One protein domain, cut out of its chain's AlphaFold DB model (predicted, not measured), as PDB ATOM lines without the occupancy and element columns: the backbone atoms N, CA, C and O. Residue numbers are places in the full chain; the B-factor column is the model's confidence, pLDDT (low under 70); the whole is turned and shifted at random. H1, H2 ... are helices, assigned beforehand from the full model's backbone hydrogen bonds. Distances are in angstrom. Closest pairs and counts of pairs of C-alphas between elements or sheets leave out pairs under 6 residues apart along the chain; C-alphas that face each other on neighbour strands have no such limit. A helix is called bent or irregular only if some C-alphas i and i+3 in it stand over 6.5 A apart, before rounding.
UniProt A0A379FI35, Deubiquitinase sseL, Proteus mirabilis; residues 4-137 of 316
ATOM      1  N   ASN A   4     -35.632  19.141  25.242       79.25
ATOM      2  CA  ASN A   4     -35.435  18.607  23.900       79.25
ATOM      3  C   ASN A   4     -36.270  19.346  22.829       79.25
ATOM      4  O   ASN A   4     -35.748  19.698  21.773       79.25
ATOM      5  N   LEU A   5     -37.534  19.679  23.125       85.69
ATOM      6  CA  LEU A   5     -38.421  20.369  22.177       85.69
ATOM      7  C   LEU A   5     -37.955  21.802  21.904       85.69
ATOM      8  O   LEU A   5     -37.949  22.244  20.759       85.69
ATOM      9  N   GLU A   6     -37.523  22.521  22.939       87.88
ATOM     10  CA  GLU A   6     -37.021  23.892  22.785       87.88
ATOM     11  C   GLU A   6     -35.732  23.929  21.952       87.88
ATOM     12  O   GLU A   6     -35.542  24.791  21.092       87.88
ATOM     13  N   THR A   7     -34.854  22.945  22.153       89.56
ATOM     14  CA  THR A   7     -33.641  22.795  21.342       89.56
ATOM     15  C   THR A   7     -33.994  22.523  19.877       89.56
ATOM     16  O   THR A   7     -33.434  23.171  18.989       89.56
ATOM     17  N   ALA A   8     -34.961  21.637  19.622       91.00
ATOM     18  CA  ALA A   8     -35.447  21.342  18.277       91.00
ATOM     19  C   ALA A   8     -36.059  22.583  17.602       91.00
ATOM     20  O   ALA A   8     -35.672  22.917  16.484       91.00
ATOM     21  N   LYS A   9     -36.934  23.333  18.291       93.38
ATOM     22  CA  LYS A   9     -37.528  24.580  17.767       93.38
ATOM     23  C   LYS A   9     -36.461  25.593  17.348       93.38
ATOM     24  O   LYS A   9     -36.535  26.159  16.258       93.38
ATOM     25  N   ASN A  10     -35.426  25.772  18.167       93.38
ATOM     26  CA  ASN A  10     -34.318  26.674  17.854       93.38
ATOM     27  C   ASN A  10     -33.501  26.225  16.632       93.38
ATOM     28  O   ASN A  10     -33.049  27.066  15.855       93.38
ATOM     29  N   GLN A  11     -33.310  24.918  16.436       94.00
ATOM     30  CA  GLN A  11     -32.659  24.389  15.233       94.00
ATOM     31  C   GLN A  11     -33.533  24.573  13.989       94.00
ATOM     32  O   GLN A  11     -33.034  25.032  12.964       94.00
ATOM     33  N   ILE A  12     -34.834  24.301  14.097       96.19
ATOM     34  CA  ILE A  12     -35.801  24.503  13.013       96.19
ATOM     35  C   ILE A  12     -35.825  25.973  12.578       96.19
ATOM     36  O   ILE A  12     -35.784  26.248  11.384       96.19
ATOM     37  N   ASN A  13     -35.816  26.920  13.520       95.31
ATOM     38  CA  ASN A  13     -35.775  28.351  13.194       95.31
ATOM     39  C   ASN A  13     -34.518  28.719  12.387       95.31
ATOM     40  O   ASN A  13     -34.614  29.432  11.391       95.31
ATOM     41  N   LYS A  14     -33.348  28.182  12.765       95.50
ATOM     42  CA  LYS A  14     -32.095  28.403  12.021       95.50
ATOM     43  C   LYS A  14     -32.162  27.839  10.603       95.50
ATOM     44  O   LYS A  14     -31.718  28.508   9.674       95.50
ATOM     45  N   LEU A  15     -32.726  26.640  10.439       95.56
ATOM     46  CA  LEU A  15     -32.932  26.033   9.121       95.56
ATOM     47  C   LEU A  15     -33.887  26.882   8.275       95.56
ATOM     48  O   LEU A  15     -33.562  27.221   7.144       95.56
ATOM     49  N   ALA A  16     -35.024  27.298   8.834       94.25
ATOM     50  CA  ALA A  16     -36.003  28.124   8.132       94.25
ATOM     51  C   ALA A  16     -35.414  29.470   7.670       94.25
ATOM     52  O   ALA A  16     -35.680  29.911   6.550       94.25
ATOM     53  N   ASP A  17     -34.576  30.108   8.489       93.69
ATOM     54  CA  ASP A  17     -33.868  31.329   8.101       93.69
ATOM     55  C   ASP A  17     -32.827  31.075   6.997       93.69
ATOM     56  O   ASP A  17     -32.704  31.882   6.074       93.69
ATOM     57  N   ALA A  18     -32.105  29.951   7.033       92.69
ATOM     58  CA  ALA A  18     -31.162  29.582   5.977       92.69
ATOM     59  C   ALA A  18     -31.871  29.289   4.640       92.69
ATOM     60  O   ALA A  18     -31.443  29.782   3.592       92.69
ATOM     61  N   VAL A  19     -33.000  28.574   4.675       91.50
ATOM     62  CA  VAL A  19     -33.853  28.310   3.502       91.50
ATOM     63  C   VAL A  19     -34.410  29.608   2.928       91.50
ATOM     64  O   VAL A  19     -34.358  29.822   1.717       91.50
ATOM     65  N   ARG A  20     -34.871  30.531   3.786       89.12
ATOM     66  CA  ARG A  20     -35.316  31.870   3.364       89.12
ATOM     67  C   ARG A  20     -34.221  32.630   2.605       89.12
ATOM     68  O   ARG A  20     -34.536  33.416   1.717       89.12
ATOM     69  N   ASN A  21     -32.954  32.369   2.927       88.12
ATOM     70  CA  ASN A  21     -31.782  32.957   2.278       88.12
ATOM     71  C   ASN A  21     -31.229  32.115   1.107       88.12
ATOM     72  O   ASN A  21     -30.159  32.430   0.587       88.12
ATOM     73  N   GLY A  22     -31.951  31.080   0.661       84.38
ATOM     74  CA  GLY A  22     -31.654  30.327  -0.562       84.38
ATOM     75  C   GLY A  22     -30.856  29.033  -0.381       84.38
ATOM     76  O   GLY A  22     -30.356  28.504  -1.371       84.38
ATOM     77  N   SER A  23     -30.722  28.509   0.841       87.31
ATOM     78  CA  SER A  23     -30.051  27.222   1.067       87.31
ATOM     79  C   SER A  23     -30.957  26.035   0.719       87.31
ATOM     80  O   SER A  23     -31.938  25.774   1.415       87.31
ATOM     81  N   SER A  24     -30.619  25.289  -0.338       82.62
ATOM     82  CA  SER A  24     -31.330  24.059  -0.726       82.62
ATOM     83  C   SER A  24     -30.998  22.864   0.174       82.62
ATOM     84  O   SER A  24     -31.855  22.030   0.427       82.62
ATOM     85  N   ILE A  25     -29.780  22.792   0.716       86.62
ATOM     86  CA  ILE A  25     -29.383  21.709   1.634       86.62
ATOM     87  C   ILE A  25     -30.202  21.788   2.926       86.62
ATOM     88  O   ILE A  25     -30.710  20.782   3.417       86.62
ATOM     89  N   ASP A  26     -30.367  22.997   3.466       90.94
ATOM     90  CA  ASP A  26     -31.166  23.206   4.675       90.94
ATOM     91  C   ASP A  26     -32.661  22.973   4.424       90.94
ATOM     92  O   ASP A  26     -33.395  22.646   5.358       90.94
ATOM     93  N   LEU A  27     -33.108  23.089   3.167       89.06
ATOM     94  CA  LEU A  27     -34.477  22.774   2.780       89.06
ATOM     95  C   LEU A  27     -34.753  21.281   2.925       89.06
ATOM     96  O   LEU A  27     -35.742  20.922   3.560       89.06
ATOM     97  N   ASP A  28     -33.873  20.427   2.403       88.88
ATOM     98  CA  ASP A  28     -34.017  18.976   2.536       88.88
ATOM     99  C   ASP A  28     -34.092  18.572   4.013       88.88
ATOM    100  O   ASP A  28     -34.930  17.757   4.404       88.88
ATOM    101  N   TYR A  29     -33.258  19.172   4.871       92.81
ATOM    102  CA  TYR A  29     -33.319  18.937   6.314       92.81
ATOM    103  C   TYR A  29     -34.639  19.401   6.926       92.81
ATOM    104  O   TYR A  29     -35.264  18.638   7.663       92.81
ATOM    105  N   LEU A  30     -35.083  20.623   6.622       94.00
ATOM    106  CA  LEU A  30     -36.330  21.163   7.161       94.00
ATOM    107  C   LEU A  30     -37.535  20.314   6.743       94.00
ATOM    108  O   LEU A  30     -38.364  19.978   7.589       94.00
ATOM    109  N   VAL A  31     -37.599  19.910   5.471       92.62
ATOM    110  CA  VAL A  31     -38.671  19.053   4.960       92.62
ATOM    111  C   VAL A  31     -38.621  17.671   5.604       92.62
ATOM    112  O   VAL A  31     -39.657  17.179   6.036       92.62
ATOM    113  N   ASN A  32     -37.445  17.067   5.788       91.75
ATOM    114  CA  ASN A  32     -37.338  15.797   6.515       91.75
ATOM    115  C   ASN A  32     -37.854  15.901   7.965       91.75
ATOM    116  O   ASN A  32     -38.534  14.991   8.439       91.75
ATOM    117  N   ILE A  33     -37.594  17.014   8.662       93.94
ATOM    118  CA  ILE A  33     -38.091  17.237  10.033       93.94
ATOM    119  C   ILE A  33     -39.626  17.355  10.066       93.94
ATOM    120  O   ILE A  33     -40.247  16.952  11.051       93.94
ATOM    121  N   MET A  34     -40.271  17.824   8.992       92.94
ATOM    122  CA  MET A  34     -41.740  17.827   8.900       92.94
ATOM    123  C   MET A  34     -42.336  16.417   9.006       92.94
ATOM    124  O   MET A  34     -43.475  16.285   9.440       92.94
ATOM    125  N   PHE A  35     -41.575  15.366   8.689       91.94
ATOM    126  CA  PHE A  35     -41.995  13.964   8.803       91.94
ATOM    127  C   PHE A  35     -41.431  13.264  10.053       91.94
ATOM    128  O   PHE A  35     -41.362  12.035  10.111       91.94
ATOM    129  N   HIS A  36     -41.039  14.030  11.075       91.88
ATOM    130  CA  HIS A  36     -40.585  13.489  12.353       91.88
ATOM    131  C   HIS A  36     -41.727  12.793  13.126       91.88
ATOM    132  O   HIS A  36     -42.880  13.238  13.109       91.88
ATOM    133  N   ASP A  37     -41.419  11.695  13.824       88.75
ATOM    134  CA  ASP A  37     -42.429  10.893  14.535       88.75
ATOM    135  C   ASP A  37     -43.057  11.662  15.710       88.75
ATOM    136  O   ASP A  37     -44.266  11.585  15.933       88.75
ATOM    137  N   ASP A  38     -42.265  12.490  16.405       90.38
ATOM    138  CA  ASP A  38     -42.793  13.476  17.356       90.38
ATOM    139  C   ASP A  38     -43.645  14.526  16.625       90.38
ATOM    140  O   ASP A  38     -43.140  15.346  15.849       90.38
ATOM    141  N   ILE A  39     -44.945  14.500  16.911       88.31
ATOM    142  CA  ILE A  39     -45.944  15.385  16.318       88.31
ATOM    143  C   ILE A  39     -45.641  16.867  16.548       88.31
ATOM    144  O   ILE A  39     -45.794  17.657  15.623       88.31
ATOM    145  N   LYS A  40     -45.156  17.269  17.727       90.19
ATOM    146  CA  LYS A  40     -44.910  18.689  18.030       90.19
ATOM    147  C   LYS A  40     -43.747  19.230  17.209       90.19
ATOM    148  O   LYS A  40     -43.802  20.357  16.726       90.19
ATOM    149  N   ILE A  41     -42.706  18.418  17.023       91.88
ATOM    150  CA  ILE A  41     -41.563  18.763  16.167       91.88
ATOM    151  C   ILE A  41     -42.012  18.882  14.705       91.88
ATOM    152  O   ILE A  41     -41.704  19.876  14.047       91.88
ATOM    153  N   SER A  42     -42.781  17.903  14.223       92.38
ATOM    154  CA  SER A  42     -43.318  17.866  12.858       92.38
ATOM    155  C   SER A  42     -44.228  19.065  12.551       92.38
ATOM    156  O   SER A  42     -44.036  19.750  11.540       92.38
ATOM    157  N   LEU A  43     -45.174  19.373  13.445       91.44
ATOM    158  CA  LEU A  43     -46.091  20.508  13.311       91.44
ATOM    159  C   LEU A  43     -45.340  21.842  13.315       91.44
ATOM    160  O   LEU A  43     -45.577  22.684  12.449       91.44
ATOM    161  N   TYR A  44     -44.379  22.013  14.228       92.44
ATOM    162  CA  TYR A  44     -43.586  23.236  14.295       92.44
ATOM    163  C   TYR A  44     -42.737  23.443  13.031       92.44
ATOM    164  O   TYR A  44     -42.723  24.542  12.479       92.44
ATOM    165  N   ALA A  45     -42.074  22.396  12.526       94.50
ATOM    166  CA  ALA A  45     -41.320  22.469  11.272       94.50
ATOM    167  C   ALA A  45     -42.213  22.807  10.073       94.50
ATOM    168  O   ALA A  45     -41.863  23.679   9.277       94.50
ATOM    169  N   THR A  46     -43.393  22.186   9.993       94.38
ATOM    170  CA  THR A  46     -44.384  22.464   8.942       94.38
ATOM    171  C   THR A  46     -44.813  23.933   8.976       94.38
ATOM    172  O   THR A  46     -44.811  24.602   7.945       94.38
ATOM    173  N   ASN A  47     -45.093  24.473  10.167       93.00
ATOM    174  CA  ASN A  47     -45.452  25.879  10.350       93.00
ATOM    175  C   ASN A  47     -44.321  26.834   9.941       93.00
ATOM    176  O   ASN A  47     -44.579  27.845   9.287       93.00
ATOM    177  N   GLN A  48     -43.070  26.526  10.298       93.69
ATOM    178  CA  GLN A  48     -41.928  27.358   9.908       93.69
ATOM    179  C   GLN A  48     -41.709  27.354   8.393       93.69
ATOM    180  O   GLN A  48     -41.481  28.423   7.821       93.69
ATOM    181  N   LEU A  49     -41.836  26.197   7.728       93.69
ATOM    182  CA  LEU A  49     -41.759  26.137   6.268       93.69
ATOM    183  C   LEU A  49     -42.898  26.936   5.624       93.69
ATOM    184  O   LEU A  49     -42.653  27.726   4.714       93.69
ATOM    185  N   TYR A  50     -44.127  26.788   6.126       92.88
ATOM    186  CA  TYR A  50     -45.285  27.517   5.615       92.88
ATOM    187  C   TYR A  50     -45.112  29.042   5.709       92.88
ATOM    188  O   TYR A  50     -45.363  29.753   4.740       92.88
ATOM    189  N   LEU A  51     -44.585  29.551   6.829       91.12
ATOM    190  CA  LEU A  51     -44.327  30.984   7.030       91.12
ATOM    191  C   LEU A  51     -43.308  31.575   6.046       91.12
ATOM    192  O   LEU A  51     -43.380  32.762   5.712       91.12
ATOM    193  N   ILE A  52     -42.328  30.782   5.605       91.38
ATOM    194  CA  ILE A  52     -41.328  31.241   4.635       91.38
ATOM    195  C   ILE A  52     -41.748  30.986   3.190       91.38
ATOM    196  O   ILE A  52     -41.297  31.727   2.319       91.38
ATOM    197  N   TYR A  53     -42.637  30.019   2.939       89.00
ATOM    198  CA  TYR A  53     -43.028  29.556   1.605       89.00
ATOM    199  C   TYR A  53     -43.407  30.684   0.622       89.00
ATOM    200  O   TYR A  53     -42.853  30.699  -0.480       89.00
ATOM    201  N   PRO A  54     -44.232  31.696   0.982       84.75
ATOM    202  CA  PRO A  54     -44.584  32.789   0.066       84.75
ATOM    203  C   PRO A  54     -43.403  33.668  -0.369       84.75
ATOM    204  O   PRO A  54     -43.504  34.378  -1.366       84.75
ATOM    205  N   LYS A  55     -42.297  33.654   0.387       85.94
ATOM    206  CA  LYS A  55     -41.087  34.451   0.123       85.94
ATOM    207  C   LYS A  55     -40.062  33.697  -0.729       85.94
ATOM    208  O   LYS A  55     -39.054  34.285  -1.115       85.94
ATOM    209  N   LEU A  56     -40.291  32.412  -1.000       87.25
ATOM    210  CA  LEU A  56     -39.376  31.570  -1.764       87.25
ATOM    211  C   LEU A  56     -39.607  31.737  -3.270       87.25
ATOM    212  O   LEU A  56     -40.724  31.959  -3.743       87.25
ATOM    213  N   ASN A  57     -38.534  31.597  -4.048       86.00
ATOM    214  CA  ASN A  57     -38.635  31.603  -5.505       86.00
ATOM    215  C   ASN A  57     -39.398  30.363  -6.019       86.00
ATOM    216  O   ASN A  57     -39.561  29.374  -5.305       86.00
ATOM    217  N   ASN A  58     -39.870  30.411  -7.269       84.50
ATOM    218  CA  ASN A  58     -40.692  29.337  -7.841       84.50
ATOM    219  C   ASN A  58     -39.962  27.988  -7.906       84.50
ATOM    220  O   ASN A  58     -40.594  26.970  -7.670       84.50
ATOM    221  N   SER A  59     -38.653  27.979  -8.181       84.69
ATOM    222  CA  SER A  59     -37.869  26.738  -8.248       84.69
ATOM    223  C   SER A  59     -37.889  26.009  -6.907       84.69
ATOM    224  O   SER A  59     -38.262  24.848  -6.847       84.69
ATOM    225  N   ILE A  60     -37.582  26.727  -5.823       83.31
ATOM    226  CA  ILE A  60     -37.583  26.173  -4.465       83.31
ATOM    227  C   ILE A  60     -38.987  25.698  -4.068       83.31
ATOM    228  O   ILE A  60     -39.135  24.680  -3.400       83.31
ATOM    229  N   ARG A  61     -40.036  26.426  -4.468       85.56
ATOM    230  CA  ARG A  61     -41.423  26.031  -4.182       85.56
ATOM    231  C   ARG A  61     -41.820  24.723  -4.869       85.56
ATOM    232  O   ARG A  61     -42.503  23.920  -4.238       85.56
ATOM    233  N   GLU A  62     -41.372  24.496  -6.103       84.94
ATOM    234  CA  GLU A  62     -41.572  23.211  -6.787       84.94
ATOM    235  C   GLU A  62     -40.745  22.090  -6.140       84.94
ATOM    236  O   GLU A  62     -41.277  21.004  -5.923       84.94
ATOM    237  N   ASP A  63     -39.497  22.357  -5.736       85.38
ATOM    238  CA  ASP A  63     -38.666  21.368  -5.030       85.38
ATOM    239  C   ASP A  63     -39.328  20.913  -3.714       85.38
ATOM    240  O   ASP A  63     -39.412  19.717  -3.433       85.38
ATOM    241  N   ILE A  64     -39.873  21.859  -2.933       87.00
ATOM    242  CA  ILE A  64     -40.646  21.570  -1.711       87.00
ATOM    243  C   ILE A  64     -41.809  20.637  -2.015       87.00
ATOM    244  O   ILE A  64     -42.023  19.654  -1.309       87.00
ATOM    245  N   LYS A  65     -42.585  20.970  -3.044       85.06
ATOM    246  CA  LYS A  65     -43.791  20.237  -3.413       85.06
ATOM    247  C   LYS A  65     -43.466  18.797  -3.796       85.06
ATOM    248  O   LYS A  65     -44.107  17.879  -3.283       85.06
ATOM    249  N   GLU A  66     -42.454  18.586  -4.635       86.12
ATOM    250  CA  GLU A  66     -42.026  17.241  -5.029       86.12
ATOM    251  C   GLU A  66     -41.472  16.446  -3.839       86.12
ATOM    252  O   GLU A  66     -41.830  15.280  -3.654       86.12
ATOM    253  N   LEU A  67     -40.668  17.074  -2.974       87.81
ATOM    254  CA  LEU A  67     -40.087  16.405  -1.809       87.81
ATOM    255  C   LEU A  67     -41.147  16.019  -0.765       87.81
ATOM    256  O   LEU A  67     -41.157  14.886  -0.278       87.81
ATOM    257  N   VAL A  68     -42.067  16.935  -0.445       88.69
ATOM    258  CA  VAL A  68     -43.177  16.680   0.484       88.69
ATOM    259  C   VAL A  68     -44.071  15.567  -0.059       88.69
ATOM    260  O   VAL A  68     -44.431  14.655   0.687       88.69
ATOM    261  N   LYS A  69     -44.392  15.590  -1.357       84.62
ATOM    262  CA  LYS A  69     -45.188  14.536  -1.994       84.62
ATOM    263  C   LYS A  69     -44.493  13.174  -1.921       84.62
ATOM    264  O   LYS A  69     -45.123  12.201  -1.508       84.62
ATOM    265  N   LEU A  70     -43.203  13.107  -2.258       86.38
ATOM    266  CA  LEU A  70     -42.413  11.874  -2.206       86.38
ATOM    267  C   LEU A  70     -42.402  11.264  -0.796       86.38
ATOM    268  O   LEU A  70     -42.703  10.082  -0.626       86.38
ATOM    269  N   LEU A  71     -42.067  12.065   0.218       85.94
ATOM    270  CA  LEU A  71     -41.993  11.599   1.606       85.94
ATOM    271  C   LEU A  71     -43.360  11.173   2.139       85.94
ATOM    272  O   LEU A  71     -43.461  10.178   2.858       85.94
ATOM    273  N   TYR A  72     -44.419  11.869   1.737       81.69
ATOM    274  CA  TYR A  72     -45.780  11.489   2.082       81.69
ATOM    275  C   TYR A  72     -46.162  10.128   1.492       81.69
ATOM    276  O   TYR A  72     -46.675   9.267   2.207       81.69
ATOM    277  N   GLU A  73     -45.888   9.893   0.205       79.12
ATOM    278  CA  GLU A  73     -46.171   8.612  -0.459       79.12
ATOM    279  C   GLU A  73     -45.394   7.437   0.158       79.12
ATOM    280  O   GLU A  73     -45.892   6.307   0.170       79.12
ATOM    281  N   ILE A  74     -44.189   7.690   0.681       83.06
ATOM    282  CA  ILE A  74     -43.416   6.707   1.451       83.06
ATOM    283  C   ILE A  74     -44.106   6.443   2.793       83.06
ATOM    284  O   ILE A  74     -44.447   5.298   3.087       83.06
ATOM    285  N   LYS A  75     -44.381   7.494   3.573       81.75
ATOM    286  CA  LYS A  75     -44.949   7.377   4.922       81.75
ATOM    287  C   LYS A  75     -46.352   6.777   4.942       81.75
ATOM    288  O   LYS A  75     -46.629   5.966   5.813       81.75
ATOM    289  N   ILE A  76     -47.215   7.066   3.965       75.25
ATOM    290  CA  ILE A  76     -48.560   6.462   3.899       75.25
ATOM    291  C   ILE A  76     -48.534   4.946   3.724       75.25
ATOM    292  O   ILE A  76     -49.448   4.260   4.185       75.25
ATOM    293  N   LYS A  77     -47.521   4.407   3.037       76.75
ATOM    294  CA  LYS A  77     -47.375   2.951   2.898       76.75
ATOM    295  C   LYS A  77     -47.022   2.293   4.232       76.75
ATOM    296  O   LYS A  77     -47.312   1.114   4.403       76.75
ATOM    297  N   GLU A  78     -46.402   3.044   5.138       79.00
ATOM    298  CA  GLU A  78     -45.976   2.587   6.459       79.00
ATOM    299  C   GLU A  78     -47.070   2.808   7.514       79.00
ATOM    300  O   GLU A  78     -47.352   1.903   8.297       79.00
ATOM    301  N   ASP A  79     -47.706   3.982   7.509       77.62
ATOM    302  CA  ASP A  79     -48.717   4.400   8.479       77.62
ATOM    303  C   ASP A  79     -49.722   5.385   7.847       77.62
ATOM    304  O   ASP A  79     -49.430   6.558   7.599       77.62
ATOM    305  N   GLN A  80     -50.943   4.906   7.591       69.12
ATOM    306  CA  GLN A  80     -52.029   5.726   7.039       69.12
ATOM    307  C   GLN A  80     -52.592   6.738   8.050       69.12
ATOM    308  O   GLN A  80     -53.202   7.731   7.648       69.12
ATOM    309  N   GLU A  81     -52.406   6.505   9.351       77.50
ATOM    310  CA  GLU A  81     -52.925   7.359  10.420       77.50
ATOM    311  C   GLU A  81     -51.994   8.546  10.706       77.50
ATOM    312  O   GLU A  81     -52.466   9.589  11.156       77.50
ATOM    313  N   TYR A  82     -50.705   8.443  10.356       80.75
ATOM    314  CA  TYR A  82     -49.670   9.465  10.583       80.75
ATOM    315  C   TYR A  82     -50.101  10.895  10.200       80.75
ATOM    316  O   TYR A  82     -49.798  11.876  10.890       80.75
ATOM    317  N   PHE A  83     -50.838  11.022   9.096       78.69
ATOM    318  CA  PHE A  83     -51.258  12.302   8.523       78.69
ATOM    319  C   PHE A  83     -52.584  12.829   9.060       78.69
ATOM    320  O   PHE A  83     -52.885  14.014   8.888       78.69
ATOM    321  N   LYS A  84     -53.353  11.990   9.765       77.25
ATOM    322  CA  LYS A  84     -54.568  12.426  10.464       77.25
ATOM    323  C   LYS A  84     -54.281  13.349  11.629       77.25
ATOM    324  O   LYS A  84     -55.235  13.888  12.168       77.25
ATOM    325  N   GLU A  85     -53.016  13.528  12.004       80.94
ATOM    326  CA  GLU A  85     -52.615  14.483  13.031       80.94
ATOM    327  C   GLU A  85     -51.808  15.684  12.491       80.94
ATOM    328  O   GLU A  85     -51.337  16.530  13.251       80.94
ATOM    329  N   ARG A  86     -51.621  15.772  11.162       86.75
ATOM    330  CA  ARG A  86     -50.716  16.732  10.498       86.75
ATOM    331  C   ARG A  86     -51.385  17.399   9.288       86.75
ATOM    332  O   ARG A  86     -50.932  17.236   8.156       86.75
ATOM    333  N   PRO A  87     -52.472  18.160   9.486       84.50
ATOM    334  CA  PRO A  87     -53.329  18.583   8.382       84.50
ATOM    335  C   PRO A  87     -52.655  19.557   7.418       84.50
ATOM    336  O   PRO A  87     -52.847  19.436   6.212       84.50
ATOM    337  N   LEU A  88     -51.851  20.499   7.923       89.50
ATOM    338  CA  LEU A  88     -51.134  21.445   7.066       89.50
ATOM    339  C   LEU A  88     -50.117  20.722   6.171       89.50
ATOM    340  O   LEU A  88     -50.031  21.027   4.987       89.50
ATOM    341  N   LEU A  89     -49.417  19.713   6.703       89.88
ATOM    342  CA  LEU A  89     -48.507  18.874   5.921       89.88
ATOM    343  C   LEU A  89     -49.264  18.121   4.819       89.88
ATOM    344  O   LEU A  89     -48.834  18.121   3.668       89.88
ATOM    345  N   SER A  90     -50.420  17.541   5.153       86.69
ATOM    346  CA  SER A  90     -51.299  16.877   4.183       86.69
ATOM    347  C   SER A  90     -51.762  17.834   3.083       86.69
ATOM    348  O   SER A  90     -51.705  17.479   1.908       86.69
ATOM    349  N   ALA A  91     -52.150  19.061   3.444       87.75
ATOM    350  CA  ALA A  91     -52.556  20.094   2.493       87.75
ATOM    351  C   ALA A  91     -51.404  20.545   1.581       87.75
ATOM    352  O   ALA A  91     -51.616  20.725   0.383       87.75
ATOM    353  N   MET A  92     -50.189  20.695   2.122       88.50
ATOM    354  CA  MET A  92     -48.989  21.002   1.332       88.50
ATOM    355  C   MET A  92     -48.657  19.874   0.351       88.50
ATOM    356  O   MET A  92     -48.268  20.141  -0.781       88.50
ATOM    357  N   ALA A  93     -48.863  18.618   0.745       83.94
ATOM    358  CA  ALA A  93     -48.611  17.468  -0.114       83.94
ATOM    359  C   ALA A  93     -49.662  17.303  -1.231       83.94
ATOM    360  O   ALA A  93     -49.341  16.837  -2.324       83.94
ATOM    361  N   CYS A  94     -50.916  17.704  -0.988       79.38
ATOM    362  CA  CYS A  94     -52.007  17.614  -1.962       79.38
ATOM    363  C   CYS A  94     -52.375  18.945  -2.618       79.38
ATOM    364  O   CYS A  94     -53.496  19.074  -3.105       79.38
ATOM    365  N   GLU A  95     -51.457  19.914  -2.634       78.00
ATOM    366  CA  GLU A  95     -51.653  21.284  -3.118       78.00
ATOM    367  C   GLU A  95     -52.522  21.355  -4.388       78.00
ATOM    368  O   GLU A  95     -53.522  22.066  -4.442       78.00
ATOM    369  N   GLU A  96     -52.165  20.556  -5.393       74.88
ATOM    370  CA  GLU A  96     -52.835  20.490  -6.690       74.88
ATOM    371  C   GLU A  96     -54.203  19.796  -6.690       74.88
ATOM    372  O   GLU A  96     -54.927  19.880  -7.673       74.88
ATOM    373  N   ALA A  97     -54.564  19.052  -5.653       74.12
ATOM    374  CA  ALA A  97     -55.858  18.381  -5.558       74.12
ATOM    375  C   ALA A  97     -56.928  19.262  -4.887       74.12
ATOM    376  O   ALA A  97     -58.126  19.017  -5.067       74.12
ATOM    377  N   ILE A  98     -56.511  20.281  -4.128       73.94
ATOM    378  CA  ILE A  98     -57.413  21.224  -3.461       73.94
ATOM    379  C   ILE A  98     -58.156  22.048  -4.517       73.94
ATOM    380  O   ILE A  98     -57.553  22.540  -5.460       73.94
ATOM    381  N   ALA A  99     -59.477  22.193  -4.376       66.94
ATOM    382  CA  ALA A  99     -60.321  22.951  -5.302       66.94
ATOM    383  C   ALA A  99     -60.151  22.587  -6.801       66.94
ATOM    384  O   ALA A  99     -60.318  23.448  -7.667       66.94
ATOM    385  N   ARG A 100     -59.833  21.323  -7.135       70.62
ATOM    386  CA  ARG A 100     -59.728  20.836  -8.531       70.62
ATOM    387  C   ARG A 100     -60.741  19.767  -8.934       70.62
ATOM    388  O   ARG A 100     -60.852  19.472 -10.124       70.62
ATOM    389  N   GLN A 101     -61.478  19.165  -8.001       63.38
ATOM    390  CA  GLN A 101     -62.377  18.050  -8.311       63.38
ATOM    391  C   GLN A 101     -63.849  18.460  -8.288       63.38
ATOM    392  O   GLN A 101     -64.332  19.104  -7.362       63.38
ATOM    393  N   LYS A 102     -64.607  17.977  -9.277       51.97
ATOM    394  CA  LYS A 102     -66.068  17.873  -9.180       51.97
ATOM    395  C   LYS A 102     -66.413  16.574  -8.441       51.97
ATOM    396  O   LYS A 102     -66.641  15.554  -9.084       51.97
ATOM    397  N   GLY A 103     -66.426  16.591  -7.108       50.84
ATOM    398  CA  GLY A 103     -66.907  15.473  -6.279       50.84
ATOM    399  C   GLY A 103     -65.929  14.966  -5.212       50.84
ATOM    400  O   GLY A 103     -64.824  15.475  -5.069       50.84
ATOM    401  N   LYS A 104     -66.365  13.951  -4.448       49.62
ATOM    402  CA  LYS A 104     -65.590  13.287  -3.383       49.62
ATOM    403  C   LYS A 104     -64.578  12.316  -4.000       49.62
ATOM    404  O   LYS A 104     -64.835  11.118  -4.049       49.62
ATOM    405  N   GLY A 105     -63.476  12.811  -4.556       51.66
ATOM    406  CA  GLY A 105     -62.400  11.908  -4.956       51.66
ATOM    407  C   GLY A 105     -61.805  11.217  -3.732       51.66
ATOM    408  O   GLY A 105     -61.613  11.844  -2.691       51.66
ATOM    409  N   GLU A 106     -61.496   9.929  -3.866       59.12
ATOM    410  CA  GLU A 106     -60.845   9.095  -2.845       59.12
ATOM    411  C   GLU A 106     -59.352   9.446  -2.714       59.12
ATOM    412  O   GLU A 106     -58.463   8.612  -2.867       59.12
ATOM    413  N   ASN A 107     -59.049  10.722  -2.489       69.50
ATOM    414  CA  ASN A 107     -57.702  11.166  -2.198       69.50
ATOM    415  C   ASN A 107     -57.519  11.160  -0.669       69.50
ATOM    416  O   ASN A 107     -58.160  11.919   0.062       69.50
ATOM    417  N   VAL A 108     -56.642  10.278  -0.186       66.25
ATOM    418  CA  VAL A 108     -56.343  10.116   1.247       66.25
ATOM    419  C   VAL A 108     -55.830  11.410   1.896       66.25
ATOM    420  O   VAL A 108     -56.134  11.677   3.055       66.25
ATOM    421  N   PHE A 109     -55.136  12.258   1.133       72.56
ATOM    422  CA  PHE A 109     -54.654  13.559   1.587       72.56
ATOM    423  C   PHE A 109     -55.813  14.539   1.807       72.56
ATOM    424  O   PHE A 109     -55.891  15.196   2.843       72.56
ATOM    425  N   ILE A 110     -56.754  14.582   0.859       76.75
ATOM    426  CA  ILE A 110     -57.971  15.402   0.951       76.75
ATOM    427  C   ILE A 110     -58.827  14.953   2.136       76.75
ATOM    428  O   ILE A 110     -59.321  15.790   2.880       76.75
ATOM    429  N   SER A 111     -58.924  13.643   2.376       75.19
ATOM    430  CA  SER A 111     -59.679  13.097   3.512       75.19
ATOM    431  C   SER A 111     -59.106  13.544   4.864       75.19
ATOM    432  O   SER A 111     -59.864  13.860   5.780       75.19
ATOM    433  N   ALA A 112     -57.776  13.604   5.001       74.88
ATOM    434  CA  ALA A 112     -57.129  14.107   6.215       74.88
ATOM    435  C   ALA A 112     -57.425  15.600   6.444       74.88
ATOM    436  O   ALA A 112     -57.738  15.999   7.566       74.88
ATOM    437  N   VAL A 113     -57.380  16.410   5.381       81.50
ATOM    438  CA  VAL A 113     -57.717  17.842   5.439       81.50
ATOM    439  C   VAL A 113     -59.196  18.057   5.781       81.50
ATOM    440  O   VAL A 113     -59.507  18.828   6.690       81.50
ATOM    441  N   ASP A 114     -60.097  17.342   5.103       79.31
ATOM    442  CA  ASP A 114     -61.545  17.423   5.312       79.31
ATOM    443  C   ASP A 114     -61.923  17.097   6.757       79.31
ATOM    444  O   ASP A 114     -62.678  17.841   7.379       79.31
ATOM    445  N   ASN A 115     -61.368  16.023   7.329       76.12
ATOM    446  CA  ASN A 115     -61.650  15.640   8.714       76.12
ATOM    447  C   ASN A 115     -61.320  16.769   9.699       76.12
ATOM    448  O   ASN A 115     -62.112  17.060  10.594       76.12
ATOM    449  N   TYR A 116     -60.181  17.438   9.519       73.81
ATOM    450  CA  TYR A 116     -59.764  18.521  10.405       73.81
ATOM    451  C   TYR A 116     -60.619  19.772  10.287       73.81
ATOM    452  O   TYR A 116     -61.028  20.335  11.306       73.81
ATOM    453  N   LEU A 117     -60.892  20.202   9.055       75.19
ATOM    454  CA  LEU A 117     -61.738  21.365   8.829       75.19
ATOM    455  C   LEU A 117     -63.165  21.096   9.296       75.19
ATOM    456  O   LEU A 117     -63.756  21.963   9.920       75.19
ATOM    457  N   ASN A 118     -63.699  19.889   9.115       70.75
ATOM    458  CA  ASN A 118     -65.029  19.554   9.621       70.75
ATOM    459  C   ASN A 118     -65.087  19.565  11.156       70.75
ATOM    460  O   ASN A 118     -66.065  20.039  11.721       70.75
ATOM    461  N   ILE A 119     -64.040  19.105  11.850       65.62
ATOM    462  CA  ILE A 119     -63.997  19.139  13.323       65.62
ATOM    463  C   ILE A 119     -63.915  20.582  13.853       65.62
ATOM    464  O   ILE A 119     -64.546  20.884  14.862       65.62
ATOM    465  N   LYS A 120     -63.160  21.474  13.194       61.41
ATOM    466  CA  LYS A 120     -62.924  22.856  13.661       61.41
ATOM    467  C   LYS A 120     -63.925  23.889  13.129       61.41
ATOM    468  O   LYS A 120     -64.218  24.846  13.831       61.41
ATOM    469  N   CYS A 121     -64.475  23.701  11.931       55.56
ATOM    470  CA  CYS A 121     -65.415  24.635  11.300       55.56
ATOM    471  C   CYS A 121     -66.888  24.352  11.647       55.56
ATOM    472  O   CYS A 121     -67.758  25.112  11.216       55.56
ATOM    473  N   ASN A 122     -67.185  23.303  12.428       51.50
ATOM    474  CA  ASN A 122     -68.537  22.999  12.925       51.50
ATOM    475  C   ASN A 122     -69.109  24.073  13.873       51.50
ATOM    476  O   ASN A 122     -70.311  24.069  14.121       51.50
ATOM    477  N   ASP A 123     -68.284  25.012  14.346       48.53
ATOM    478  CA  ASP A 123     -68.738  26.188  15.100       48.53
ATOM    479  C   ASP A 123     -69.170  27.360  14.185       48.53
ATOM    480  O   ASP A 123     -69.637  28.391  14.671       48.53
ATOM    481  N   SER A 124     -69.039  27.226  12.855       48.75
ATOM    482  CA  SER A 124     -69.329  28.292  11.884       48.75
ATOM    483  C   SER A 124     -70.715  28.177  11.235       48.75
ATOM    484  O   SER A 124     -71.194  27.099  10.896       48.75
ATOM    485  N   VAL A 125     -71.344  29.330  10.992       50.12
ATOM    486  CA  VAL A 125     -72.749  29.505  10.563       50.12
ATOM    487  C   VAL A 125     -73.058  28.973   9.144       50.12
ATOM    488  O   VAL A 125     -74.217  28.951   8.739       50.12
ATOM    489  N   LEU A 126     -72.059  28.525   8.373       48.09
ATOM    490  CA  LEU A 126     -72.208  28.282   6.928       48.09
ATOM    491  C   LEU A 126     -71.587  27.015   6.354       48.09
ATOM    492  O   LEU A 126     -71.883  26.670   5.206       48.09
ATOM    493  N   ALA A 127     -70.692  26.341   7.070       48.09
ATOM    494  CA  ALA A 127     -70.066  25.163   6.501       48.09
ATOM    495  C   ALA A 127     -71.089  24.019   6.485       48.09
ATOM    496  O   ALA A 127     -71.419  23.454   7.526       48.09
ATOM    497  N   ASN A 128     -71.564  23.628   5.297       49.62
ATOM    498  CA  ASN A 128     -72.001  22.251   5.095       49.62
ATOM    499  C   ASN A 128     -70.779  21.379   5.412       49.62
ATOM    500  O   ASN A 128     -69.922  21.182   4.550       49.62
ATOM    501  N   SER A 129     -70.693  20.870   6.640       52.59
ATOM    502  CA  SER A 129     -69.581  20.081   7.200       52.59
ATOM    503  C   SER A 129     -69.340  18.727   6.515       52.59
ATOM    504  O   SER A 129     -68.689  17.838   7.050       52.59
ATOM    505  N   ASN A 130     -69.888  18.564   5.311       60.56
ATOM    506  CA  ASN A 130     -69.813  17.388   4.463       60.56
ATOM    507  C   ASN A 130     -69.246  17.698   3.062       60.56
ATOM    508  O   ASN A 130     -69.094  16.770   2.260       60.56
ATOM    509  N   GLU A 131     -68.990  18.971   2.726       71.81
ATOM    510  CA  GLU A 131     -68.416  19.363   1.435       71.81
ATOM    511  C   GLU A 131     -66.886  19.328   1.483       71.81
ATOM    512  O   GLU A 131     -66.260  20.017   2.279       71.81
ATOM    513  N   SER A 132     -66.293  18.529   0.595       78.00
ATOM    514  CA  SER A 132     -64.842  18.339   0.528       78.00
ATOM    515  C   SER A 132     -64.109  19.596   0.055       78.00
ATOM    516  O   SER A 132     -64.593  20.308  -0.830       78.00
ATOM    517  N   VAL A 133     -62.898  19.832   0.561       79.69
ATOM    518  CA  VAL A 133     -61.995  20.896   0.094       79.69
ATOM    519  C   VAL A 133     -61.556  20.745  -1.357       79.69
ATOM    520  O   VAL A 133     -61.102  21.713  -1.968       79.69
ATOM    521  N   SER A 134     -61.691  19.553  -1.940       77.75
ATOM    522  CA  SER A 134     -61.438  19.352  -3.366       77.75
ATOM    523  C   SER A 134     -62.516  19.996  -4.248       77.75
ATOM    524  O   SER A 134     -62.246  20.267  -5.420       77.75
ATOM    525  N   ASN A 135     -63.705  20.283  -3.697       81.38
ATOM    526  CA  ASN A 135     -64.822  20.891  -4.412       81.38
ATOM    527  C   ASN A 135     -64.579  22.387  -4.654       81.38
ATOM    528  O   ASN A 135     -64.623  23.212  -3.740       81.38
ATOM    529  N   ASN A 136     -64.396  22.750  -5.921       82.50
ATOM    530  CA  ASN A 136     -64.163  24.128  -6.358       82.50
ATOM    531  C   ASN A 136     -65.397  25.045  -6.273       82.50
ATOM    532  O   ASN A 136     -65.277  26.248  -6.514       82.50
ATOM    533  N   ASN A 137     -66.551  24.486  -5.902       87.00
ATOM    534  CA  ASN A 137     -67.817  25.189  -5.732       87.00
ATOM    535  C   ASN A 137     -68.272  25.220  -4.261       87.00
ATOM    536  O   ASN A 137     -69.426  25.544  -3.994       87.00
TER     537      ASN A 137
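What this domain is: This is residues 4 to 137 of the 316 residues of the protein "Deubiquitinase sseL" of Proteus mirabilis (UniProt A0A379FI35). From Asn 4 onward, H1, H2 and H3 form an up-and-down bundle at one end, each helix running against the one before, while H7 and loops make the other end. Short H6 sits in the middle between H3 and H7, and long H4 packs on H2 and crosses H6. The printed part has 134 residues, seven named helices, H1 to H7 in order, and no named strand: all helix. It is compact, with a radius of gyration of the C-alphas of 15.5 A and spans of 41 by 33 by 33 A.

Where its parts are: Find C-alpha 4 at (-35.435, 18.607, 23.900); from there H1 runs 24.4 A to residue 20. Next come H2, residues 24 to 34, and H3, residues 39 to 55, 25.5 A long and irregular: C-alphas 51 and 54 are 7.2 A apart. H4, residues 58 to 78, is 30.8 A long; H5 holds residues 82 to 85 and H6 87 to 93. H7, residues 108 to 121, ends at C-alpha 121, (-65.415, 24.635, 11.300).

How they stand to each other: H1 touches H3 at a shallow tilt of 18 degrees, C-alphas 12 and 45 being closest at 6.1 A. The hairpin of H2 and H3 is closest at C-alphas 34 and 42, 4.3 A. H2 touches H4 at C-alphas 31 and 68, 6.8 A. Residues 65 to 72 of H4 touch H6, closest at C-alphas 69 and 93, 4.9 A. H5 touches H7 at C-alphas 84 and 112, 5.2 A. H6 and H7 form a hairpin, closest at C-alphas 87 and 113, 5.3 A. H1 and H7 are apart. Each O i to N i+4 pair is within hydrogen-bond range in H1, H2, H6 and H7, against 11 of 13 in H3 and 15 of 17 in H4; H5 is too short for one.

The domain as a whole: The C-alphas of Asn 4 and Lys 102 are farthest apart, 45.1 A. The printed part has no cut; the link from H6 to H7 is long. Look for pLDDT under 70 at residues 80, 99, 101 to 108 and 119 to 130.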